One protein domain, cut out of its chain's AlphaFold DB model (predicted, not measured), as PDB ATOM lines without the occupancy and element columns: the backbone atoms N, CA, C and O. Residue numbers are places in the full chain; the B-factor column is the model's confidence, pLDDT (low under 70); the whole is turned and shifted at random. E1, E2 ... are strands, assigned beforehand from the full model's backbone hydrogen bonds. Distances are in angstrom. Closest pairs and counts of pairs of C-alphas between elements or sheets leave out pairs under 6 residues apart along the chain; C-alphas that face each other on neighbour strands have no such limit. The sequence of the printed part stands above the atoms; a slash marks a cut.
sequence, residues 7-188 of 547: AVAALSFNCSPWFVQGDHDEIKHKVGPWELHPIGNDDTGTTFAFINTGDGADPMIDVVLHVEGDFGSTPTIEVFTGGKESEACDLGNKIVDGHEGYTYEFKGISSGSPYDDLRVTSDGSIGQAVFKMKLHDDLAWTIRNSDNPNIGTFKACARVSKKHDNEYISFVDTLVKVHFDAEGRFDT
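This is residues 7 to 188 of the 547 residues of an uncharacterized protein of Pseudo-nitzschia multistriata (UniProt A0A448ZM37). With little regular structure, two strongly twisted antiparallel sheets, E1-E3-E6-E5 and branched E4, E7, E8, E9, make a sandwich; residues 20 to 25 stick out. The 182 printed residues have nine named strands, E1 to E9 in order, no named helix: all strand, 69 residues in named elements, under half. It is compact, radius of gyration of the C-alphas 17.2 A, spans 56 by 39 by 29 A.

E1, residues 36 to 38, is an edge strand beside E3, residues 60 to 69. E2, residues 49 to 51, pairs with no named strand. E4, residues 76 to 81, and E7, residues 141 to 143, are on one side of E8, residues 152 to 164; E9, residues 167 to 180, is on the other, N 158 and O 174 2.8 A apart, within hydrogen-bond range. E7, E8, E9 form a meander, successive antiparallel neighbours. E5, residues 103 to 109, and E6, residues 125 to 134, form a hairpin.

C-alpha 36 is at (186.441, 185.380, 155.121). E8 measures 38.2 A.

The printed part has no cut. Links E4 to E5 and E5 to E6 are long. Confidence is low, for instance, at residues 7 to 37.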
ATOM      1  N   ALA A   7     179.059 163.422 146.955       34.78
ATOM      2  CA  ALA A   7     179.780 164.633 146.604       34.78
ATOM      3  C   ALA A   7     178.835 165.550 145.803       34.78
ATOM      4  O   ALA A   7     178.371 165.164 144.733       34.78
ATOM      5  N   VAL A   8     178.505 166.722 146.344       37.06
ATOM      6  CA  VAL A   8     177.704 167.772 145.704       37.06
ATOM      7  C   VAL A   8     178.588 168.899 145.142       37.06
ATOM      8  O   VAL A   8     179.246 169.622 145.891       37.06
ATOM      9  N   ALA A   9     178.556 169.098 143.824       31.75
ATOM     10  CA  ALA A   9     179.058 170.310 143.178       31.75
ATOM     11  C   ALA A   9     177.914 171.338 143.105       31.75
ATOM     12  O   ALA A   9     176.853 171.043 142.554       31.75
ATOM     13  N   ALA A  10     178.093 172.524 143.685       35.19
ATOM     14  CA  ALA A  10     177.073 173.569 143.668       35.19
ATOM     15  C   ALA A  10     177.140 174.401 142.375       35.19
ATOM     16  O   ALA A  10     178.200 174.898 142.000       35.19
ATOM     17  N   LEU A  11     175.990 174.585 141.722       29.83
ATOM     18  CA  LEU A  11     175.789 175.484 140.585       29.83
ATOM     19  C   LEU A  11     174.752 176.538 140.980       29.83
ATOM     20  O   LEU A  11     173.576 176.398 140.669       29.83
ATOM     21  N   SER A  12     175.167 177.573 141.707       28.14
ATOM     22  CA  SER A  12     174.377 178.801 141.861       28.14
ATOM     23  C   SER A  12     175.200 179.857 142.594       28.14
ATOM     24  O   SER A  12     175.346 179.799 143.809       28.14
ATOM     25  N   PHE A  13     175.695 180.845 141.852       30.55
ATOM     26  CA  PHE A  13     176.054 182.161 142.379       30.55
ATOM     27  C   PHE A  13     174.972 183.128 141.894       30.55
ATOM     28  O   PHE A  13     175.136 183.787 140.875       30.55
ATOM     29  N   ASN A  14     173.816 183.172 142.566       27.73
ATOM     30  CA  ASN A  14     172.751 184.121 142.194       27.73
ATOM     31  C   ASN A  14     173.008 185.550 142.713       27.73
ATOM     32  O   ASN A  14     172.226 186.469 142.477       27.73
ATOM     33  N   CYS A  15     174.133 185.746 143.394       29.77
ATOM     34  CA  CYS A  15     174.764 187.034 143.595       29.77
ATOM     35  C   CYS A  15     176.213 186.830 143.170       29.77
ATOM     36  O   CYS A  15     176.946 186.117 143.852       29.77
ATOM     37  N   SER A  16     176.610 187.368 142.016       26.69
ATOM     38  CA  SER A  16     178.028 187.470 141.690       26.69
ATOM     39  C   SER A  16     178.699 188.186 142.863       26.69
ATOM     40  O   SER A  16     178.287 189.309 143.156       26.69
ATOM     41  N   PRO A  17     179.681 187.607 143.569       31.11
ATOM     42  CA  PRO A  17     180.618 188.445 144.292       31.11
ATOM     43  C   PRO A  17     181.285 189.320 143.224       31.11
ATOM     44  O   PRO A  17     181.921 188.812 142.301       31.11
ATOM     45  N   TRP A  18     181.023 190.626 143.260       28.69
ATOM     46  CA  TRP A  18     181.597 191.582 142.314       28.69
ATOM     47  C   TRP A  18     183.063 191.792 142.686       28.69
ATOM     48  O   TRP A  18     183.419 192.790 143.298       28.69
ATOM     49  N   PHE A  19     183.913 190.841 142.318       32.22
ATOM     50  CA  PHE A  19     185.332 191.101 142.157       32.22
ATOM     51  C   PHE A  19     185.572 191.327 140.672       32.22
ATOM     52  O   PHE A  19     185.052 190.594 139.827       32.22
ATOM     53  N   VAL A  20     186.326 192.375 140.343       25.77
ATOM     54  CA  VAL A  20     186.895 192.520 139.007       25.77
ATOM     55  C   VAL A  20     187.776 191.296 138.805       25.77
ATOM     56  O   VAL A  20     188.869 191.207 139.352       25.77
ATOM     57  N   GLN A  21     187.252 190.322 138.069       29.72
ATOM     58  CA  GLN A  21     187.996 189.178 137.586       29.72
ATOM     59  C   GLN A  21     188.987 189.736 136.562       29.72
ATOM     60  O   GLN A  21     188.668 189.902 135.386       29.72
ATOM     61  N   GLY A  22     190.149 190.168 137.058       29.14
ATOM     62  CA  GLY A  22     191.303 190.434 136.218       29.14
ATOM     63  C   GLY A  22     191.634 189.161 135.453       29.14
ATOM     64  O   GLY A  22     191.459 188.061 135.983       29.14
ATOM     65  N   ASP A  23     192.040 189.324 134.196       32.25
ATOM     66  CA  ASP A  23     192.484 188.229 133.340       32.25
ATOM     67  C   ASP A  23     193.379 187.242 134.105       32.25
ATOM     68  O   ASP A  23     194.163 187.629 134.968       32.25
ATOM     69  N   HIS A  24     193.204 185.973 133.750       37.94
ATOM     70  CA  HIS A  24     193.497 184.727 134.462       37.94
ATOM     71  C   HIS A  24     194.859 184.509 135.153       37.94
ATOM     72  O   HIS A  24     195.036 183.439 135.728       37.94
ATOM     73  N   ASP A  25     195.778 185.469 135.192       44.31
ATOM     74  CA  ASP A  25     197.135 185.264 135.693       44.31
ATOM     75  C   ASP A  25     197.597 186.425 136.606       44.31
ATOM     76  O   ASP A  25     198.138 187.408 136.136       44.31
ATOM     77  N   GLU A  26     197.492 186.270 137.933       47.31
ATOM     78  CA  GLU A  26     198.370 186.947 138.929       47.31
ATOM     79  C   GLU A  26     197.919 188.213 139.694       47.31
ATOM     80  O   GLU A  26     198.778 188.909 140.237       47.31
ATOM     81  N   ILE A  27     196.630 188.489 139.922       44.22
ATOM     82  CA  ILE A  27     196.280 189.402 141.038       44.22
ATOM     83  C   ILE A  27     195.243 188.769 141.962       44.22
ATOM     84  O   ILE A  27     194.057 189.079 141.916       44.22
ATOM     85  N   LYS A  28     195.716 187.867 142.830       55.00
ATOM     86  CA  LYS A  28     194.980 187.467 144.034       55.00
ATOM     87  C   LYS A  28     195.250 188.506 145.126       55.00
ATOM     88  O   LYS A  28     196.410 188.739 145.471       55.00
ATOM     89  N   HIS A  29     194.206 189.135 145.656       57.34
ATOM     90  CA  HIS A  29     194.333 190.094 146.759       57.34
ATOM     91  C   HIS A  29     194.886 189.417 148.026       57.34
ATOM     92  O   HIS A  29     194.908 188.186 148.105       57.34
ATOM     93  N   LYS A  30     195.382 190.211 148.983       61.81
ATOM     94  CA  LYS A  30     195.749 189.718 150.317       61.81
ATOM     95  C   LYS A  30     194.509 189.642 151.205       61.81
ATOM     96  O   LYS A  30     193.663 190.524 151.107       61.81
ATOM     97  N   VAL A  31     194.432 188.633 152.063       68.62
ATOM     98  CA  VAL A  31     193.398 188.483 153.092       68.62
ATOM     99  C   VAL A  31     193.701 189.412 154.246       68.62
ATOM    100  O   VAL A  31     194.749 189.312 154.887       68.62
ATOM    101  N   GLY A  32     192.759 190.294 154.555       62.09
ATOM    102  CA  GLY A  32     192.789 191.043 155.802       62.09
ATOM    103  C   GLY A  32     192.598 190.127 157.025       62.09
ATOM    104  O   GLY A  32     191.920 189.103 156.935       62.09
ATOM    105  N   PRO A  33     193.085 190.514 158.218       61.78
ATOM    106  CA  PRO A  33     193.057 189.679 159.436       61.78
ATOM    107  C   PRO A  33     191.650 189.251 159.902       61.78
ATOM    108  O   PRO A  33     191.487 188.370 160.750       61.78
ATOM    109  N   TRP A  34     190.612 189.885 159.355       65.00
ATOM    110  CA  TRP A  34     189.212 189.629 159.679       65.00
ATOM    111  C   TRP A  34     188.403 189.096 158.500       65.00
ATOM    112  O   TRP A  34     187.210 188.860 158.670       65.00
ATOM    113  N   GLU A  35     189.007 188.910 157.330       63.75
ATOM    114  CA  GLU A  35     188.287 188.569 156.107       63.75
ATOM    115  C   GLU A  35     188.045 187.063 155.974       63.75
ATOM    116  O   GLU A  35     188.886 186.226 156.311       63.75
ATOM    117  N   LEU A  36     186.850 186.728 155.481       66.56
ATOM    118  CA  LEU A  36     186.441 185.380 155.121       66.56
ATOM    119  C   LEU A  36     185.916 185.378 153.685       66.56
ATOM    120  O   LEU A  36     185.033 186.165 153.335       66.56
ATOM    121  N   HIS A  37     186.403 184.441 152.882       67.50
ATOM    122  CA  HIS A  37     185.977 184.213 151.510       67.50
ATOM    123  C   HIS A  37     185.382 182.806 151.371       67.50
ATOM    124  O   HIS A  37     185.883 181.852 151.978       67.50
ATOM    125  N   PRO A  38     184.316 182.625 150.576       70.12
ATOM    126  CA  PRO A  38     183.938 181.291 150.134       70.12
ATOM    127  C   PRO A  38     185.008 180.765 149.167       70.12
ATOM    128  O   PRO A  38     185.428 181.483 148.261       70.12
ATOM    129  N   ILE A  39     185.437 179.513 149.328       68.94
ATOM    130  CA  ILE A  39     186.349 178.874 148.362       68.94
ATOM    131  C   ILE A  39     185.568 178.543 147.102       68.94
ATOM    132  O   ILE A  39     184.479 178.015 147.230       68.94
ATOM    133  N   GLY A  40     186.085 178.854 145.910       57.78
ATOM    134  CA  GLY A  40     185.385 178.608 144.643       57.78
ATOM    135  C   GLY A  40     185.126 177.124 144.343       57.78
ATOM    136  O   GLY A  40     185.715 176.238 144.956       57.78
ATOM    137  N   ASN A  41     184.253 176.851 143.368       51.75
ATOM    138  CA  ASN A  41     184.098 175.508 142.794       51.75
ATOM    139  C   ASN A  41     185.102 175.376 141.645       51.75
ATOM    140  O   ASN A  41     185.138 176.271 140.800       51.75
ATOM    141  N   ASP A  42     185.891 174.303 141.583       49.03
ATOM    142  CA  ASP A  42     186.681 174.043 140.375       49.03
ATOM    143  C   ASP A  42     185.799 173.445 139.269       49.03
ATOM    144  O   ASP A  42     184.713 172.909 139.515       49.03
ATOM    145  N   ASP A  43     186.301 173.477 138.035       42.91
ATOM    146  CA  ASP A  43     185.651 172.865 136.869       42.91
ATOM    147  C   ASP A  43     185.456 171.340 137.024       42.91
ATOM    148  O   ASP A  43     184.732 170.716 136.243       42.91
ATOM    149  N   THR A  44     186.097 170.722 138.028       42.84
ATOM    150  CA  THR A  44     186.000 169.286 138.332       42.84
ATOM    151  C   THR A  44     184.999 168.942 139.445       42.84
ATOM    152  O   THR A  44     184.741 167.759 139.686       42.84
ATOM    153  N   GLY A  45     184.340 169.942 140.046       44.50
ATOM    154  CA  GLY A  45     183.262 169.758 141.023       44.50
ATOM    155  C   GLY A  45     183.732 169.485 142.455       44.50
ATOM    156  O   GLY A  45     183.069 168.744 143.197       44.50
ATOM    157  N   THR A  46     184.872 170.046 142.852       49.06
ATOM    158  CA  THR A  46     185.357 170.039 144.238       49.06
ATOM    159  C   THR A  46     184.261 170.482 145.197       49.06
ATOM    160  O   THR A  46     183.618 171.517 145.106       49.06
ATOM    161  N   THR A  47     183.980 169.590 146.125       48.47
ATOM    162  CA  THR A  47     182.675 169.527 146.755       48.47
ATOM    163  C   THR A  47     182.531 170.560 147.871       48.47
ATOM    164  O   THR A  47     183.216 170.464 148.890       48.47
ATOM    165  N   PHE A  48     181.599 171.503 147.715       48.44
ATOM    166  CA  PHE A  48     181.286 172.529 148.721       48.44
ATOM    167  C   PHE A  48     180.613 171.999 149.981       48.44
ATOM    168  O   PHE A  48     180.621 172.686 150.992       48.44
ATOM    169  N   ALA A  49     179.966 170.839 149.877       49.16
ATOM    170  CA  ALA A  49     179.310 170.133 150.965       49.16
ATOM    171  C   ALA A  49     179.143 168.663 150.578       49.16
ATOM    172  O   ALA A  49     178.646 168.348 149.499       49.16
ATOM    173  N   PHE A  50     179.524 167.741 151.458       58.34
ATOM    174  CA  PHE A  50     179.116 166.344 151.331       58.34
ATOM    175  C   PHE A  50     178.080 166.030 152.396       58.34
ATOM    176  O   PHE A  50     178.251 166.440 153.537       58.34
ATOM    177  N   ILE A  51     177.042 165.285 152.021       55.81
ATOM    178  CA  ILE A  51     176.040 164.767 152.953       55.81
ATOM    179  C   ILE A  51     176.387 163.318 153.255       55.81
ATOM    180  O   ILE A  51     176.487 162.484 152.349       55.81
ATOM    181  N   ASN A  52     176.567 163.022 154.538       62.94
ATOM    182  CA  ASN A  52     176.665 161.658 155.037       62.94
ATOM    183  C   ASN A  52     175.427 161.355 155.877       62.94
ATOM    184  O   ASN A  52     175.295 161.881 156.978       62.94
ATOM    185  N   THR A  53     174.542 160.505 155.360       61.44
ATOM    186  CA  THR A  53     173.477 159.903 156.158       61.44
ATOM    187  C   THR A  53     174.068 158.723 156.906       61.44
ATOM    188  O   THR A  53     174.260 157.660 156.317       61.44
ATOM    189  N   GLY A  54     174.427 158.925 158.176       58.09
ATOM    190  CA  GLY A  54     175.018 157.868 158.997       58.09
ATOM    191  C   GLY A  54     174.184 156.578 158.998       58.09
ATOM    192  O   GLY A  54     172.956 156.620 158.931       58.09
ATOM    193  N   ASP A  55     174.847 155.425 159.101       55.84
ATOM    194  CA  ASP A  55     174.176 154.133 159.265       55.84
ATOM    195  C   ASP A  55     173.717 153.990 160.732       55.84
ATOM    196  O   ASP A  55     174.505 153.643 161.614       55.84
ATOM    197  N   GLY A  56     172.450 154.298 161.029       61.50
ATOM    198  CA  GLY A  56     171.929 154.271 162.400       61.50
ATOM    199  C   GLY A  56     170.414 154.446 162.509       61.50
ATOM    200  O   GLY A  56     169.731 154.685 161.519       61.50
ATOM    201  N   ALA A  57     169.888 154.301 163.731       63.53
ATOM    202  CA  ALA A  57     168.467 154.518 164.030       63.53
ATOM    203  C   ALA A  57     168.048 155.994 163.887       63.53
ATOM    204  O   ALA A  57     166.894 156.263 163.567       63.53
ATOM    205  N   ASP A  58     169.003 156.913 164.060       70.62
ATOM    206  CA  ASP A  58     168.828 158.354 163.898       70.62
ATOM    207  C   ASP A  58     169.725 158.839 162.745       70.62
ATOM    208  O   ASP A  58     170.929 159.030 162.948       70.62
ATOM    209  N   PRO A  59     169.192 158.990 161.519       74.06
ATOM    210  CA  PRO A  59     169.977 159.495 160.402       74.06
ATOM    211  C   PRO A  59     170.432 160.929 160.694       74.06
ATOM    212  O   PRO A  59     169.634 161.790 161.066       74.06
ATOM    213  N   MET A  60     171.727 161.178 160.514       79.19
ATOM    214  CA  MET A  60     172.339 162.502 160.648       79.19
ATOM    215  C   MET A  60     172.615 163.079 159.263       79.19
ATOM    216  O   MET A  60     172.780 162.332 158.305       79.19
ATOM    217  N   ILE A  61     172.682 164.397 159.161       77.44
ATOM    218  CA  ILE A  61     173.220 165.117 158.018       77.44
ATOM    219  C   ILE A  61     174.495 165.821 158.468       77.44
ATOM    220  O   ILE A  61     174.459 166.716 159.310       77.44
ATOM    221  N   ASP A  62     175.623 165.380 157.923       79.50
ATOM    222  CA  ASP A  62     176.888 166.105 158.000       79.50
ATOM    223  C   ASP A  62     176.931 167.102 156.834       79.50
ATOM    224  O   ASP A  62     176.589 166.733 155.714       79.50
ATOM    225  N   VAL A  63     177.340 168.343 157.082       79.00
ATOM    226  CA  VAL A  63     177.588 169.364 156.057       79.00
ATOM    227  C   VAL A  63     178.980 169.929 156.286       79.00
ATOM    228  O   VAL A  63     179.335 170.269 157.412       79.00
ATOM    229  N   VAL A  64     179.769 170.027 155.219       80.88
ATOM    230  CA  VAL A  64     181.169 170.454 155.283       80.88
ATOM    231  C   VAL A  64     181.406 171.604 154.336       80.88
ATOM    232  O   VAL A  64     181.431 171.373 153.141       80.88
ATOM    233  N   LEU A  65     181.610 172.799 154.874       80.69
ATOM    234  CA  LEU A  65     181.866 174.029 154.137       80.69
ATOM    235  C   LEU A  65     183.360 174.349 154.148       80.69
ATOM    236  O   LEU A  65     184.022 174.220 155.180       80.69
ATOM    237  N   HIS A  66     183.876 174.807 153.015       82.00
ATOM    238  CA  HIS A  66     185.249 175.279 152.893       82.00
ATOM    239  C   HIS A  66     185.257 176.804 152.775       82.00
ATOM    240  O   HIS A  66     184.551 177.375 151.943       82.00
ATOM    241  N   VAL A  67     186.039 177.456 153.631       82.44
ATOM    242  CA  VAL A  67     186.205 178.914 153.662       82.44
ATOM    243  C   VAL A  67     187.685 179.255 153.646       82.44
ATOM    244  O   VAL A  67     188.510 178.492 154.139       82.44
ATOM    245  N   GLU A  68     188.023 180.401 153.092       82.75
ATOM    246  CA  GLU A  68     189.367 180.965 153.087       82.75
ATOM    247  C   GLU A  68     189.398 182.202 153.987       82.75
ATOM    248  O   GLU A  68     188.418 182.940 154.044       82.75
ATOM    249  N   GLY A  69     190.486 182.421 154.722       83.31
ATOM    250  CA  GLY A  69     190.631 183.578 155.605       83.31
ATOM    251  C   GLY A  69     191.894 183.531 156.465       83.31
ATOM    252  O   GLY A  69     192.657 182.563 156.418       83.31
ATOM    253  N   ASP A  70     192.102 184.561 157.285       81.56
ATOM    254  CA  ASP A  70     193.083 184.523 158.371       81.56
ATOM    255  C   ASP A  70     192.414 183.927 159.613       81.56
ATOM    256  O   ASP A  70     191.506 184.509 160.212       81.56
ATOM    257  N   PHE A  71     192.840 182.734 160.021       78.94
ATOM    258  CA  PHE A  71     192.258 182.025 161.159       78.94
ATOM    259  C   PHE A  71     193.031 182.201 162.464       78.94
ATOM    260  O   PHE A  71     192.839 181.367 163.350       78.94
ATOM    261  N   GLY A  72     193.843 183.260 162.625       70.50
ATOM    262  CA  GLY A  72     194.587 183.534 163.867       70.50
ATOM    263  C   GLY A  72     193.794 183.210 165.148       70.50
ATOM    264  O   GLY A  72     194.298 182.536 166.045       70.50
ATOM    265  N   SER A  73     192.503 183.570 165.173       68.19
ATOM    266  CA  SER A  73     191.466 182.958 166.022       68.19
ATOM    267  C   SER A  73     190.492 182.075 165.219       68.19
ATOM    268  O   SER A  73     190.103 182.421 164.099       68.19
ATOM    269  N   THR A  74     190.042 180.955 165.799       78.88
ATOM    270  CA  THR A  74     189.046 180.063 165.177       78.88
ATOM    271  C   THR A  74     187.747 180.825 164.870       78.88
ATOM    272  O   THR A  74     187.198 181.453 165.779       78.88
ATOM    273  N   PRO A  75     187.220 180.784 163.631       84.69
ATOM    274  CA  PRO A  75     185.953 181.430 163.304       84.69
ATOM    275  C   PRO A  75     184.782 180.769 164.045       84.69
ATOM    276  O   PRO A  75     184.816 179.592 164.403       84.69
ATOM    277  N   THR A  76     183.723 181.541 164.266       88.12
ATOM    278  CA  THR A  76     182.476 181.084 164.884       88.12
ATOM    279  C   THR A  76     181.559 180.489 163.820       88.12
ATOM    280  O   THR A  76     181.322 181.120 162.792       88.12
ATOM    281  N   ILE A  77     181.012 179.301 164.072       89.88
ATOM    282  CA  ILE A  77     180.039 178.645 163.190       89.88
ATOM    283  C   ILE A  77     178.668 178.699 163.865       89.88
ATOM    284  O   ILE A  77     178.510 178.243 164.995       89.88
ATOM    285  N   GLU A  78     177.672 179.246 163.176       91.50
ATOM    286  CA  GLU A  78     176.294 179.344 163.659       91.50
ATOM    287  C   GLU A  78     175.338 178.776 162.613       91.50
ATOM    288  O   GLU A  78     175.471 179.062 161.427       91.50
ATOM    289  N   VAL A  79     174.358 177.980 163.041       90.31
ATOM    290  CA  VAL A  79     173.349 177.402 162.145       90.31
ATOM    291  C   VAL A  79     171.971 177.943 162.497       90.31
ATOM    292  O   VAL A  79     171.621 178.095 163.665       90.31
ATOM    293  N   PHE A  80     171.192 178.240 161.465       91.94
ATOM    294  CA  PHE A  80     169.883 178.864 161.539       91.94
ATOM    295  C   PHE A  80     168.866 178.051 160.737       91.94
ATOM    296  O   PHE A  80     169.173 177.521 159.667       91.94
ATOM    297  N   THR A  81     167.628 177.983 161.217       90.19
ATOM    298  CA  THR A  81     166.500 177.396 160.480       90.19
ATOM    299  C   THR A  81     165.497 178.460 160.055       90.19
ATOM    300  O   THR A  81     165.491 179.579 160.564       90.19
ATOM    301  N   GLY A  82     164.656 178.151 159.067       84.81
ATOM    302  CA  GLY A  82     163.671 179.105 158.542       84.81
ATOM    303  C   GLY A  82     164.243 180.217 157.651       84.81
ATOM    304  O   GLY A  82     163.469 181.028 157.147       84.81
ATOM    305  N   GLY A  83     165.559 180.232 157.394       79.81
ATOM    306  CA  GLY A  83     166.179 181.153 156.437       79.81
ATOM    307  C   GLY A  83     165.564 181.023 155.038       79.81
ATOM    308  O   GLY A  83     165.203 179.919 154.597       79.81
ATOM    309  N   LYS A  84     165.398 182.144 154.331       77.81
ATOM    310  CA  LYS A  84     164.913 182.157 152.943       77.81
ATOM    311  C   LYS A  84     166.073 182.248 151.957       77.81
ATOM    312  O   LYS A  84     167.185 182.608 152.314       77.81
ATOM    313  N   GLU A  85     165.803 181.857 150.716       74.06
ATOM    314  CA  GLU A  85     166.761 182.059 149.626       74.06
ATOM    315  C   GLU A  85     166.992 183.570 149.461       74.06
ATOM    316  O   GLU A  85     166.029 184.338 149.480       74.06
ATOM    317  N   SER A  86     168.256 183.981 149.344       67.81
ATOM    318  CA  SER A  86     168.673 185.386 149.192       67.81
ATOM    319  C   SER A  86     168.443 186.295 150.400       67.81
ATOM    320  O   SER A  86     168.516 187.513 150.269       67.81
ATOM    321  N   GLU A  87     168.212 185.719 151.579       74.62
ATOM    322  CA  GLU A  87     168.163 186.435 152.855       74.62
ATOM    323  C   GLU A  87     169.348 186.016 153.745       74.62
ATOM    324  O   GLU A  87     169.840 184.891 153.646       74.62
ATOM    325  N   ALA A  88     169.798 186.917 154.623       76.69
ATOM    326  CA  ALA A  88     170.839 186.626 155.607       76.69
ATOM    327  C   ALA A  88     170.379 185.545 156.606       76.69
ATOM    328  O   ALA A  88     169.201 185.492 156.980       76.69
ATOM    329  N   CYS A  89     171.297 184.681 157.057       80.69
ATOM    330  CA  CYS A  89     170.953 183.558 157.938       80.69
ATOM    331  C   CYS A  89     170.358 184.011 159.286       80.69
ATOM    332  O   CYS A  89     169.510 183.314 159.844       80.69
ATOM    333  N   ASP A  90     170.766 185.174 159.801       81.25
ATOM    334  CA  ASP A  90     170.342 185.722 161.098       81.25
ATOM    335  C   ASP A  90     168.882 186.189 161.161       81.25
ATOM    336  O   ASP A  90     168.361 186.412 162.253       81.25
ATOM    337  N   LEU A  91     168.197 186.268 160.020       82.69
ATOM    338  CA  LEU A  91     166.744 186.439 159.969       82.69
ATOM    339  C   LEU A  91     165.990 185.142 160.313       82.69
ATOM    340  O   LEU A  91     164.779 185.170 160.546       82.69
ATOM    341  N   GLY A  92     166.689 184.004 160.321       86.06
ATOM    342  CA  GLY A  92     166.182 182.714 160.773       86.06
ATOM    343  C   GLY A  92     166.278 182.516 162.288       86.06
ATOM    344  O   GLY A  92     166.749 183.362 163.044       86.06
ATOM    345  N   ASN A  93     165.850 181.342 162.752       90.81
ATOM    346  CA  ASN A  93     165.981 180.948 164.151       90.81
ATOM    347  C   ASN A  93     167.335 180.279 164.371       90.81
ATOM    348  O   ASN A  93     167.586 179.204 163.826       90.81
ATOM    349  N   LYS A  94     168.193 180.897 165.184       91.62
ATOM    350  CA  LYS A  94     169.482 180.313 165.558       91.62
ATOM    351  C   LYS A  94     169.276 179.016 166.348       91.62
ATOM    352  O   LYS A  94     168.564 179.005 167.352       91.62
ATOM    353  N   ILE A  95     169.946 177.950 165.926       88.38
ATOM    354  CA  ILE A  95     170.055 176.709 166.690       88.38
ATOM    355  C   ILE A  95     171.074 176.944 167.804       88.38
ATOM    356  O   ILE A  95     172.207 177.355 167.556       88.38
ATOM    357  N   VAL A  96     170.650 176.738 169.048       85.12
ATOM    358  CA  VAL A  96     171.500 176.951 170.222       85.12
ATOM    359  C   VAL A  96     172.487 175.802 170.416       85.12
ATOM    360  O   VAL A  96     172.175 174.638 170.155       85.12
ATOM    361  N   ASP A  97     173.667 176.130 170.935       78.19
ATOM    362  CA  ASP A  97     174.672 175.138 171.306       78.19
ATOM    363  C   ASP A  97     174.093 174.154 172.334       78.19
ATOM    364  O   ASP A  97     173.509 174.552 173.345       78.19
ATOM    365  N   GLY A  98     174.240 172.855 172.060       75.38
ATOM    366  CA  GLY A  98     173.679 171.781 172.887       75.38
ATOM    367  C   GLY A  98     172.281 171.304 172.481       75.38
ATOM    368  O   GLY A  98     171.743 170.420 173.152       75.38
ATOM    369  N   HIS A  99     171.698 171.829 171.396       85.31
ATOM    370  CA  HIS A  99     170.514 171.226 170.774       85.31
ATOM    371  C   HIS A  99     170.784 169.762 170.389       85.31
ATOM    372  O   HIS A  99     171.872 169.412 169.925       85.31
ATOM    373  N   GLU A 100     169.814 168.880 170.623       81.75
ATOM    374  CA  GLU A 100     170.048 167.439 170.539       81.75
ATOM    375  C   GLU A 100     170.385 167.001 169.106       81.75
ATOM    376  O   GLU A 100     169.569 167.094 168.194       81.75
ATOM    377  N   GLY A 101     171.589 166.459 168.918       78.69
ATOM    378  CA  GLY A 101     172.065 166.034 167.604       78.69
ATOM    379  C   GLY A 101     172.594 167.168 166.726       78.69
ATOM    380  O   GLY A 101     172.872 166.923 165.557       78.69
ATOM    381  N   TYR A 102     172.783 168.370 167.280       86.50
ATOM    382  CA  TYR A 102     173.547 169.447 166.655       86.50
ATOM    383  C   TYR A 102     174.985 169.478 167.187       86.50
ATOM    384  O   TYR A 102     175.216 169.555 168.393       86.50
ATOM    385  N   THR A 103     175.968 169.430 166.286       87.56
ATOM    386  CA  THR A 103     177.389 169.649 166.615       87.56
ATOM    387  C   THR A 103     178.070 170.412 165.490       87.56
ATOM    388  O   THR A 103     177.666 170.279 164.337       87.56
ATOM    389  N   TYR A 104     179.117 171.173 165.798       89.25
ATOM    390  CA  TYR A 104     179.968 171.803 164.793       89.25
ATOM    391  C   TYR A 104     181.446 171.676 165.167       89.25
ATOM    392  O   TYR A 104     181.798 171.554 166.341       89.25
ATOM    393  N   GLU A 105     182.315 171.691 164.165       89.94
ATOM    394  CA  GLU A 105     183.766 171.731 164.322       89.94
ATOM    395  C   GLU A 105     184.396 172.586 163.217       89.94
ATOM    396  O   GLU A 105     183.892 172.645 162.096       89.94
ATOM    397  N   PHE A 106     185.517 173.235 163.530       89.75
ATOM    398  CA  PHE A 106     186.340 173.938 162.552       89.75
ATOM    399  C   PHE A 106     187.751 173.354 162.537       89.75
ATOM    400  O   PHE A 106     188.323 173.086 163.598       89.75
ATOM    401  N   LYS A 107     188.322 173.168 161.347       89.19
ATOM    402  CA  LYS A 107     189.687 172.664 161.155       89.19
ATOM    403  C   LYS A 107     190.406 173.476 160.085       89.19
ATOM    404  O   LYS A 107     189.897 173.609 158.980       89.19
ATOM    405  N   GLY A 108     191.603 173.972 160.392       84.38
ATOM    406  CA  GLY A 108     192.510 174.482 159.363       84.38
ATOM    407  C   GLY A 108     192.992 173.341 158.466       84.38
ATOM    408  O   GLY A 108     193.267 172.241 158.953       84.38
ATOM    409  N   ILE A 109     193.078 173.588 157.165       83.00
ATOM    410  CA  ILE A 109     193.585 172.642 156.172       83.00
ATOM    411  C   ILE A 109     195.047 172.999 155.880       83.00
ATOM    412  O   ILE A 109     195.386 174.160 155.661       83.00
ATOM    413  N   SER A 110     195.928 171.997 155.909       74.69
ATOM    414  CA  SER A 110     197.356 172.174 155.621       74.69
ATOM    415  C   SER A 110     197.602 172.565 154.162       74.69
ATOM    416  O   SER A 110     196.855 172.149 153.277       74.69
ATOM    417  N   SER A 111     198.700 173.283 153.910       66.56
ATOM    418  CA  SER A 111     199.188 173.577 152.557       66.56
ATOM    419  C   SER A 111     199.387 172.302 151.719       66.56
ATOM    420  O   SER A 111     199.771 171.253 152.243       66.56
ATOM    421  N   GLY A 112     199.115 172.386 150.413       68.50
ATOM    422  CA  GLY A 112     199.114 171.257 149.470       68.50
ATOM    423  C   GLY A 112     197.741 170.604 149.273       68.50
ATOM    424  O   GLY A 112     197.656 169.460 148.824       68.50
ATOM    425  N   SER A 113     196.672 171.301 149.649       75.44
ATOM    426  CA  SER A 113     195.293 170.856 149.469       75.44
ATOM    427  C   SER A 113     194.854 171.038 148.012       75.44
ATOM    428  O   SER A 113     195.230 172.038 147.405       75.44
ATOM    429  N   PRO A 114     193.989 170.170 147.443       73.00
ATOM    430  CA  PRO A 114     193.387 170.430 146.129       73.00
ATOM    431  C   PRO A 114     192.567 171.734 146.095       73.00
ATOM    432  O   PRO A 114     192.263 172.239 145.024       73.00
ATOM    433  N   TYR A 115     192.221 172.289 147.261       74.56
ATOM    434  CA  TYR A 115     191.542 173.579 147.381       74.56
ATOM    435  C   TYR A 115     192.481 174.790 147.232       74.56
ATOM    436  O   TYR A 115     191.995 175.914 147.145       74.56
ATOM    437  N   ASP A 116     193.806 174.602 147.206       74.94
ATOM    438  CA  ASP A 116     194.766 175.712 147.104       74.94
ATOM    439  C   ASP A 116     194.651 176.462 145.769       74.94
ATOM    440  O   ASP A 116     194.773 177.689 145.728       74.94
ATOM    441  N   ASP A 117     194.303 175.745 144.699       73.12
ATOM    442  CA  ASP A 117     194.055 176.327 143.377       73.12
ATOM    443  C   ASP A 117     192.763 177.163 143.343       73.12
ATOM    444  O   ASP A 117     192.607 178.035 142.489       73.12
ATOM    445  N   LEU A 118     191.868 176.957 144.317       69.50
ATOM    446  CA  LEU A 118     190.553 177.602 144.425       69.50
ATOM    447  C   LEU A 118     190.518 178.787 145.382       69.50
ATOM    448  O   LEU A 118     189.460 179.391 145.581       69.50
ATOM    449  N   ARG A 119     191.673 179.117 145.960       73.56
ATOM    450  CA  ARG A 119     191.864 180.317 146.768       73.56
ATOM    451  C   ARG A 119     191.578 181.563 145.946       73.56
ATOM    452  O   ARG A 119     192.152 181.744 144.867       73.56
ATOM    453  N   VAL A 120     190.741 182.422 146.501       68.69
ATOM    454  CA  VAL A 120     190.440 183.770 146.022       68.69
ATOM    455  C   VAL A 120     191.626 184.700 146.293       68.69
ATOM    456  O   VAL A 120     191.858 185.643 145.537       68.69
ATOM    457  N   THR A 121     192.424 184.409 147.323       70.69
ATOM    458  CA  THR A 121     193.530 185.263 147.775       70.69
ATOM    459  C   THR A 121     194.893 184.574 147.686       70.69
ATOM    460  O   THR A 121     194.996 183.368 147.440       70.69
ATOM    461  N   SER A 122     195.971 185.353 147.805       74.81
ATOM    462  CA  SER A 122     197.344 184.831 147.700       74.81
ATOM    463  C   SER A 122     197.887 184.269 149.017       74.81
ATOM    464  O   SER A 122     198.738 183.380 148.989       74.81
ATOM    465  N   ASP A 123     197.393 184.750 150.155       74.31
ATOM    466  CA  ASP A 123     197.915 184.474 151.500       74.31
ATOM    467  C   ASP A 123     196.870 183.906 152.478       74.31
ATOM    468  O   ASP A 123     197.229 183.487 153.580       74.31
ATOM    469  N   GLY A 124     195.602 183.798 152.073       79.06
ATOM    470  CA  GLY A 124     194.544 183.202 152.881       79.06
ATOM    471  C   GLY A 124     194.814 181.747 153.250       79.06
ATOM    472  O   GLY A 124     195.185 180.922 152.409       79.06
ATOM    473  N   SER A 125     194.587 181.398 154.518       84.81
ATOM    474  CA  SER A 125     194.538 180.000 154.946       84.81
ATOM    475  C   SER A 125     193.199 179.384 154.552       84.81
ATOM    476  O   SER A 125     192.183 180.070 154.490       84.81
ATOM    477  N   ILE A 126     193.168 178.067 154.340       85.06
ATOM    478  CA  ILE A 126     191.927 177.335 154.057       85.06
ATOM    479  C   ILE A 126     191.424 176.648 155.324       85.06
ATOM    480  O   ILE A 126     192.172 175.981 156.036       85.06
ATOM    481  N   GLY A 127     190.141 176.822 155.604       85.75
ATOM    482  CA  GLY A 127     189.433 176.290 156.751       85.75
ATOM    483  C   GLY A 127     188.273 175.405 156.325       85.75
ATOM    484  O   GLY A 127     187.623 175.634 155.308       85.75
ATOM    485  N   GLN A 128     187.998 174.392 157.135       87.44
ATOM    486  CA  GLN A 128     186.887 173.472 156.976       87.44
ATOM    487  C   GLN A 128     185.937 173.629 158.162       87.44
ATOM    488  O   GLN A 128     186.289 173.290 159.293       87.44
ATOM    489  N   ALA A 129     184.735 174.127 157.896       85.25
ATOM    490  CA  ALA A 129     183.641 174.222 158.850       85.25
ATOM    491  C   ALA A 129     182.690 173.038 158.646       85.25
ATOM    492  O   ALA A 129     182.049 172.915 157.606       85.25
ATOM    493  N   VAL A 130     182.585 172.161 159.638       85.94
ATOM    494  CA  VAL A 130     181.675 171.014 159.613       85.94
ATOM    495  C   VAL A 130     180.559 171.264 160.608       85.94
ATOM    496  O   VAL A 130     180.835 171.550 161.769       85.94
ATOM    497  N   PHE A 131     179.307 171.096 160.196       86.38
ATOM    498  CA  PHE A 131     178.187 170.994 161.128       86.38
ATOM    499  C   PHE A 131     177.392 169.719 160.872       86.38
ATOM    500  O   PHE A 131     177.294 169.238 159.745       86.38
ATOM    501  N   LYS A 132     176.850 169.145 161.943       87.00
ATOM    502  CA  LYS A 132     176.071 167.908 161.926       87.00
ATOM    503  C   LYS A 132     174.731 168.156 162.586       87.00
ATOM    504  O   LYS A 132     174.696 168.788 163.641       87.00
ATOM    505  N   MET A 133     173.663 167.649 161.988       86.06
ATOM    506  CA  MET A 133     172.296 167.754 162.502       86.06
ATOM    507  C   MET A 133     171.550 166.429 162.361       86.06
ATOM    508  O   MET A 133     171.868 165.638 161.477       86.06
ATOM    509  N   LYS A 134     170.520 166.188 163.177       85.25
ATOM    510  CA  LYS A 134     169.564 165.105 162.898       85.25
ATOM    511  C   LYS A 134     168.795 165.428 161.620       85.25
ATOM    512  O   LYS A 134     168.338 166.553 161.432       85.25
ATOM    513  N   LEU A 135     168.633 164.438 160.744       82.12
ATOM    514  CA  LEU A 135     167.942 164.626 159.470       82.12
ATOM    515  C   LEU A 135     166.474 165.025 159.676       82.12
ATOM    516  O   LEU A 135     165.986 165.934 159.014       82.12
ATOM    517  N   HIS A 136     165.791 164.356 160.606       85.06
ATOM    518  CA  HIS A 136     164.378 164.580 160.924       85.06
ATOM    519  C   HIS A 136     164.190 165.545 162.103       85.06
ATOM    520  O   HIS A 136     163.313 165.345 162.938       85.06
ATOM    521  N   ASP A 137     165.048 166.555 162.212       86.56
ATOM    522  CA  ASP A 137     164.879 167.613 163.200       86.56
ATOM    523  C   ASP A 137     163.685 168.503 162.828       86.56
ATOM    524  O   ASP A 137     163.676 169.077 161.741       86.56
ATOM    525  N   ASP A 138     162.699 168.654 163.714       86.62
ATOM    526  CA  ASP A 138     161.477 169.432 163.446       86.62
ATOM    527  C   ASP A 138     161.747 170.903 163.070       86.62
ATOM    528  O   ASP A 138     160.895 171.555 162.463       86.62
ATOM    529  N   LEU A 139     162.923 171.450 163.409       87.75
ATOM    530  CA  LEU A 139     163.305 172.814 163.048       87.75
ATOM    531  C   LEU A 139     163.787 172.928 161.596       87.75
ATOM    532  O   LEU A 139     163.646 173.995 161.000       87.75
ATOM    533  N   ALA A 140     164.378 171.870 161.039       86.25
ATOM    534  CA  ALA A 140     165.024 171.884 159.724       86.25
ATOM    535  C   ALA A 140     164.356 170.949 158.701       86.25
ATOM    536  O   ALA A 140     164.576 171.101 157.499       86.25
ATOM    537  N   TRP A 141     163.536 169.996 159.149       89.00
ATOM    538  CA  TRP A 141     162.873 168.994 158.324       89.00
ATOM    539  C   TRP A 141     161.425 169.368 158.024       89.00
ATOM    540  O   TRP A 141     160.612 169.607 158.910       89.00
ATOM    541  N   THR A 142     161.069 169.362 156.743       87.69
ATOM    542  CA  THR A 142     159.684 169.495 156.289       87.69
ATOM    543  C   THR A 142     159.244 168.213 155.599       87.69
ATOM    544  O   THR A 142     159.714 167.905 154.502       87.69
ATOM    545  N   ILE A 143     158.307 167.485 156.207       85.62
ATOM    546  CA  ILE A 143     157.706 166.285 155.610       85.62
ATOM    547  C   ILE A 143     156.932 166.685 154.345       85.62
ATOM    548  O   ILE A 143     156.079 167.571 154.378       85.62
ATOM    549  N   ARG A 144     157.208 166.011 153.223       80.62
ATOM    550  CA  ARG A 144     156.479 166.183 151.953       80.62
ATOM    551  C   ARG A 144     155.407 165.123 151.732       80.62
ATOM    552  O   ARG A 144     154.453 165.380 151.004       80.62
ATOM    553  N   ASN A 145     155.550 163.955 152.351       76.25
ATOM    554  CA  ASN A 145     154.561 162.889 152.292       76.25
ATOM    555  C   ASN A 145     154.256 162.382 153.705       76.25
ATOM    556  O   ASN A 145     155.109 161.785 154.353       76.25
ATOM    557  N   SER A 146     153.028 162.593 154.178       79.00
ATOM    558  CA  SER A 146     152.599 162.142 155.507       79.00
ATOM    559  C   SER A 146     152.639 160.622 155.677       79.00
ATOM    560  O   SER A 146     152.811 160.146 156.796       79.00
ATOM    561  N   ASP A 147     152.497 159.865 154.586       76.44
ATOM    562  CA  ASP A 147     152.480 158.399 154.612       76.44
ATOM    563  C   ASP A 147     153.894 157.804 154.718       76.44
ATOM    564  O   ASP A 147     154.057 156.640 155.084       76.44
ATOM    565  N   ASN A 148     154.929 158.599 154.423       75.00
ATOM    566  CA  ASN A 148     156.327 158.226 154.611       75.00
ATOM    567  C   ASN A 148     157.137 159.456 155.078       75.00
ATOM    568  O   ASN A 148     157.598 160.233 154.239       75.00
ATOM    569  N   PRO A 149     157.351 159.621 156.399       74.19
ATOM    570  CA  PRO A 149     157.981 160.812 156.979       74.19
ATOM    571  C   PRO A 149     159.452 161.005 156.580       74.19
ATOM    572  O   PRO A 149     159.993 162.085 156.802       74.19
ATOM    573  N   ASN A 150     160.074 159.995 155.958       72.69
ATOM    574  CA  ASN A 150     161.424 160.085 155.390       72.69
ATOM    575  C   ASN A 150     161.451 160.822 154.036       72.69
ATOM    576  O   ASN A 150     162.523 161.136 153.529       72.69
ATOM    577  N   ILE A 151     160.287 161.093 153.434       77.56
ATOM    578  CA  ILE A 151     160.161 161.904 152.221       77.56
ATOM    579  C   ILE A 151     159.913 163.345 152.654       77.56
ATOM    580  O   ILE A 151     158.850 163.685 153.188       77.56
ATOM    581  N   GLY A 152     160.873 164.216 152.385       79.62
ATOM    582  CA  GLY A 152     160.814 165.578 152.878       79.62
ATOM    583  C   GLY A 152     161.887 166.480 152.314       79.62
ATOM    584  O   GLY A 152     162.475 166.238 151.261       79.62
ATOM    585  N   THR A 153     162.061 167.610 152.975       82.88
ATOM    586  CA  THR A 153     163.067 168.606 152.636       82.88
ATOM    587  C   THR A 153     163.789 169.014 153.901       82.88
ATOM    588  O   THR A 153     163.150 169.495 154.832       82.88
ATOM    589  N   PHE A 154     165.107 168.845 153.913       83.31
ATOM    590  CA  PHE A 154     165.970 169.438 154.925       83.31
ATOM    591  C   PHE A 154     166.364 170.846 154.475       83.31
ATOM    592  O   PHE A 154     166.758 171.030 153.320       83.31
ATOM    593  N   LYS A 155     166.253 171.836 155.362       86.44
ATOM    594  CA  LYS A 155     166.636 173.222 155.088       86.44
ATOM    595  C   LYS A 155     167.279 173.877 156.312       86.44
ATOM    596  O   LYS A 155     166.622 174.058 157.333       86.44
ATOM    597  N   ALA A 156     168.530 174.303 156.170       87.44
ATOM    598  CA  ALA A 156     169.276 175.036 157.192       87.44
ATOM    599  C   ALA A 156     170.203 176.075 156.545       87.44
ATOM    600  O   ALA A 156     170.606 175.913 155.400       87.44
ATOM    601  N   CYS A 157     170.535 177.141 157.262       87.25
ATOM    602  CA  CYS A 157     171.454 178.194 156.835       87.25
ATOM    603  C   CYS A 157     172.637 178.220 157.799       87.25
ATOM    604  O   CYS A 157     172.427 178.324 159.004       87.25
ATOM    605  N   ALA A 158     173.860 178.091 157.303       86.81
ATOM    606  CA  ALA A 158     175.068 178.129 158.116       86.81
ATOM    607  C   ALA A 158     175.816 179.441 157.887       86.81
ATOM    608  O   ALA A 158     176.049 179.823 156.744       86.81
ATOM    609  N   ARG A 159     176.206 180.101 158.976       87.25
ATOM    610  CA  ARG A 159     177.044 181.297 159.006       87.25
ATOM    611  C   ARG A 159     178.399 180.934 159.595       87.25
ATOM    612  O   ARG A 159     178.482 180.568 160.767       87.25
ATOM    613  N   VAL A 160     179.461 181.070 158.811       86.94
ATOM    614  CA  VAL A 160     180.840 181.046 159.322       86.94
ATOM    615  C   VAL A 160     181.284 182.488 159.488       86.94
ATOM    616  O   VAL A 160     181.245 183.236 158.522       86.94
ATOM    617  N   SER A 161     181.655 182.912 160.692       83.81
ATOM    618  CA  SER A 161     181.898 184.323 160.996       83.81
ATOM    619  C   SER A 161     183.151 184.577 161.821       83.81
ATOM    620  O   SER A 161     183.564 183.764 162.647       83.81
ATOM    621  N   LYS A 162     183.732 185.756 161.631       76.69
ATOM    622  CA  LYS A 162     184.686 186.385 162.539       76.69
ATOM    623  C   LYS A 162     183.946 187.412 163.384       76.69
ATOM    624  O   LYS A 162     183.165 188.206 162.854       76.69
ATOM    625  N   LYS A 163     184.187 187.379 164.696       76.00
ATOM    626  CA  LYS A 163     183.572 188.293 165.661       76.00
ATOM    627  C   LYS A 163     184.623 189.025 166.483       76.00
ATOM    628  O   LYS A 163     185.652 188.440 166.817       76.00
ATOM    629  N   HIS A 164     184.316 190.261 166.857       73.94
ATOM    630  CA  HIS A 164     185.045 191.046 167.854       73.94
ATOM    631  C   HIS A 164     184.019 191.638 168.810       73.94
ATOM    632  O   HIS A 164     182.978 192.112 168.368       73.94
ATOM    633  N   ASP A 165     184.249 191.491 170.113       76.44
ATOM    634  CA  ASP A 165     183.301 191.898 171.159       76.44
ATOM    635  C   ASP A 165     181.859 191.383 170.950       76.44
ATOM    636  O   ASP A 165     180.879 192.028 171.311       76.44
ATOM    637  N   ASN A 166     181.733 190.164 170.406       76.06
ATOM    638  CA  ASN A 166     180.484 189.494 170.000       76.06
ATOM    639  C   ASN A 166     179.736 190.111 168.805       76.06
ATOM    640  O   ASN A 166     178.672 189.602 168.443       76.06
ATOM    641  N   GLU A 167     180.285 191.129 168.153       69.81
ATOM    642  CA  GLU A 167     179.737 191.699 166.922       69.81
ATOM    643  C   GLU A 167     180.317 191.004 165.686       69.81
ATOM    644  O   GLU A 167     181.473 190.580 165.681       69.81
ATOM    645  N   TYR A 168     179.504 190.845 164.636       72.56
ATOM    646  CA  TYR A 168     179.948 190.263 163.368       72.56
ATOM    647  C   TYR A 168     180.846 191.249 162.627       72.56
ATOM    648  O   TYR A 168     180.398 192.340 162.287       72.56
ATOM    649  N   ILE A 169     182.077 190.840 162.328       66.56
ATOM    650  CA  ILE A 169     182.991 191.635 161.502       66.56
ATOM    651  C   ILE A 169     182.979 191.157 160.052       66.56
ATOM    652  O   ILE A 169     182.923 191.955 159.126       66.56
ATOM    653  N   SER A 170     183.028 189.842 159.854       72.19
ATOM    654  CA  SER A 170     182.980 189.210 158.538       72.19
ATOM    655  C   SER A 170     182.246 187.892 158.658       72.19
ATOM    656  O   SER A 170     182.355 187.213 159.684       72.19
ATOM    657  N   PHE A 171     181.476 187.527 157.641       78.44
ATOM    658  CA  PHE A 171     180.773 186.260 157.644       78.44
ATOM    659  C   PHE A 171     180.466 185.735 156.245       78.44
ATOM    660  O   PHE A 171     180.284 186.482 155.287       78.44
ATOM    661  N   VAL A 172     180.366 184.413 156.176       78.69
ATOM    662  CA  VAL A 172     179.963 183.641 155.012       78.69
ATOM    663  C   VAL A 172     178.677 182.902 155.368       78.69
ATOM    664  O   VAL A 172     178.703 181.946 156.144       78.69
ATOM    665  N   ASP A 173     177.557 183.357 154.809       80.75
ATOM    666  CA  ASP A 173     176.262 182.678 154.861       80.75
ATOM    667  C   ASP A 173     176.128 181.658 153.726       80.75
ATOM    668  O   ASP A 173     176.444 181.932 152.568       80.75
ATOM    669  N   THR A 174     175.650 180.461 154.062       78.38
ATOM    670  CA  THR A 174     175.402 179.363 153.124       78.38
ATOM    671  C   THR A 174     174.071 178.697 153.441       78.38
ATOM    672  O   THR A 174     173.916 178.040 154.472       78.38
ATOM    673  N   LEU A 175     173.107 178.827 152.531       78.62
ATOM    674  CA  LEU A 175     171.853 178.086 152.605       78.62
ATOM    675  C   LEU A 175     172.037 176.662 152.066       78.62
ATOM    676  O   LEU A 175     172.535 176.454 150.963       78.62
ATOM    677  N   VAL A 176     171.586 175.680 152.839       79.12
ATOM    678  CA  VAL A 176     171.607 174.256 152.507       79.12
ATOM    679  C   VAL A 176     170.173 173.759 152.414       79.12
ATOM    680  O   VAL A 176     169.396 173.880 153.363       79.12
ATOM    681  N   LYS A 177     169.822 173.182 151.266       77.69
ATOM    682  CA  LYS A 177     168.495 172.636 150.978       77.69
ATOM    683  C   LYS A 177     168.652 171.275 150.312       77.69
ATOM    684  O   LYS A 177     169.381 171.158 149.337       77.69
ATOM    685  N   VAL A 178     167.996 170.253 150.854       73.00
ATOM    686  CA  VAL A 178     168.111 168.864 150.383       73.00
ATOM    687  C   VAL A 178     166.721 168.273 150.243       73.00
ATOM    688  O   VAL A 178     165.965 168.265 151.217       73.00
ATOM    689  N   HIS A 179     166.377 167.760 149.063       73.81
ATOM    690  CA  HIS A 179     165.111 167.065 148.832       73.81
ATOM    691  C   HIS A 179     165.306 165.546 148.839       73.81
ATOM    692  O   HIS A 179     166.228 165.022 148.216       73.81
ATOM    693  N   PHE A 180     164.405 164.849 149.530       69.38
ATOM    694  CA  PHE A 180     164.346 163.390 149.591       69.38
ATOM    695  C   PHE A 180     163.085 162.917 148.862       69.38
ATOM    696  O   PHE A 180     161.980 163.367 149.183       69.38
ATOM    697  N   ASP A 181     163.261 162.051 147.867       61.56
ATOM    698  CA  ASP A 181     162.203 161.499 147.021       61.56
ATOM    699  C   ASP A 181     161.499 160.284 147.649       61.56
ATOM    700  O   ASP A 181     161.774 159.882 148.783       61.56
ATOM    701  N   ALA A 182     160.550 159.709 146.903       56.50
ATOM    702  CA  ALA A 182     159.688 158.630 147.374       56.50
ATOM    703  C   ALA A 182     160.426 157.328 147.713       56.50
ATOM    704  O   ALA A 182     159.932 156.526 148.513       56.50
ATOM    705  N   GLU A 183     161.615 157.140 147.155       56.56
ATOM    706  CA  GLU A 183     162.483 155.991 147.360       56.56
ATOM    707  C   GLU A 183     163.544 156.245 148.444       56.56
ATOM    708  O   GLU A 183     164.397 155.379 148.673       56.56
ATOM    709  N   GLY A 184     163.507 157.408 149.108       50.69
ATOM    710  CA  GLY A 184     164.558 157.862 150.022       50.69
ATOM    711  C   GLY A 184     165.862 158.185 149.291       50.69
ATOM    712  O   GLY A 184     166.935 158.144 149.894       50.69
ATOM    713  N   ARG A 185     165.788 158.439 147.981       55.62
ATOM    714  CA  ARG A 185     166.901 158.901 147.158       55.62
ATOM    715  C   ARG A 185     166.835 160.424 147.074       55.62
ATOM    716  O   ARG A 185     165.801 161.047 147.282       55.62
ATOM    717  N   PHE A 186     167.984 161.035 146.854       57.16
ATOM    718  CA  PHE A 186     168.112 162.484 146.867       57.16
ATOM    719  C   PHE A 186     167.822 163.021 145.465       57.16
ATOM    720  O   PHE A 186     168.415 162.533 144.503       57.16
ATOM    721  N   ASP A 187     166.958 164.028 145.362       46.75
ATOM    722  CA  ASP A 187     166.835 164.865 144.166       46.75
ATOM    723  C   ASP A 187     167.506 166.199 144.508       46.75
ATOM    724  O   ASP A 187     167.038 166.963 145.356       46.75
ATOM    725  N   THR A 188     168.718 166.403 144.005       45.78
ATOM    726  CA  THR A 188     169.600 167.457 144.505       45.78
ATOM    727  C   THR A 188     169.337 168.768 143.782       45.78
ATOM    728  O   THR A 188     169.923 169.015 142.732       45.78
TER     729      THR A 188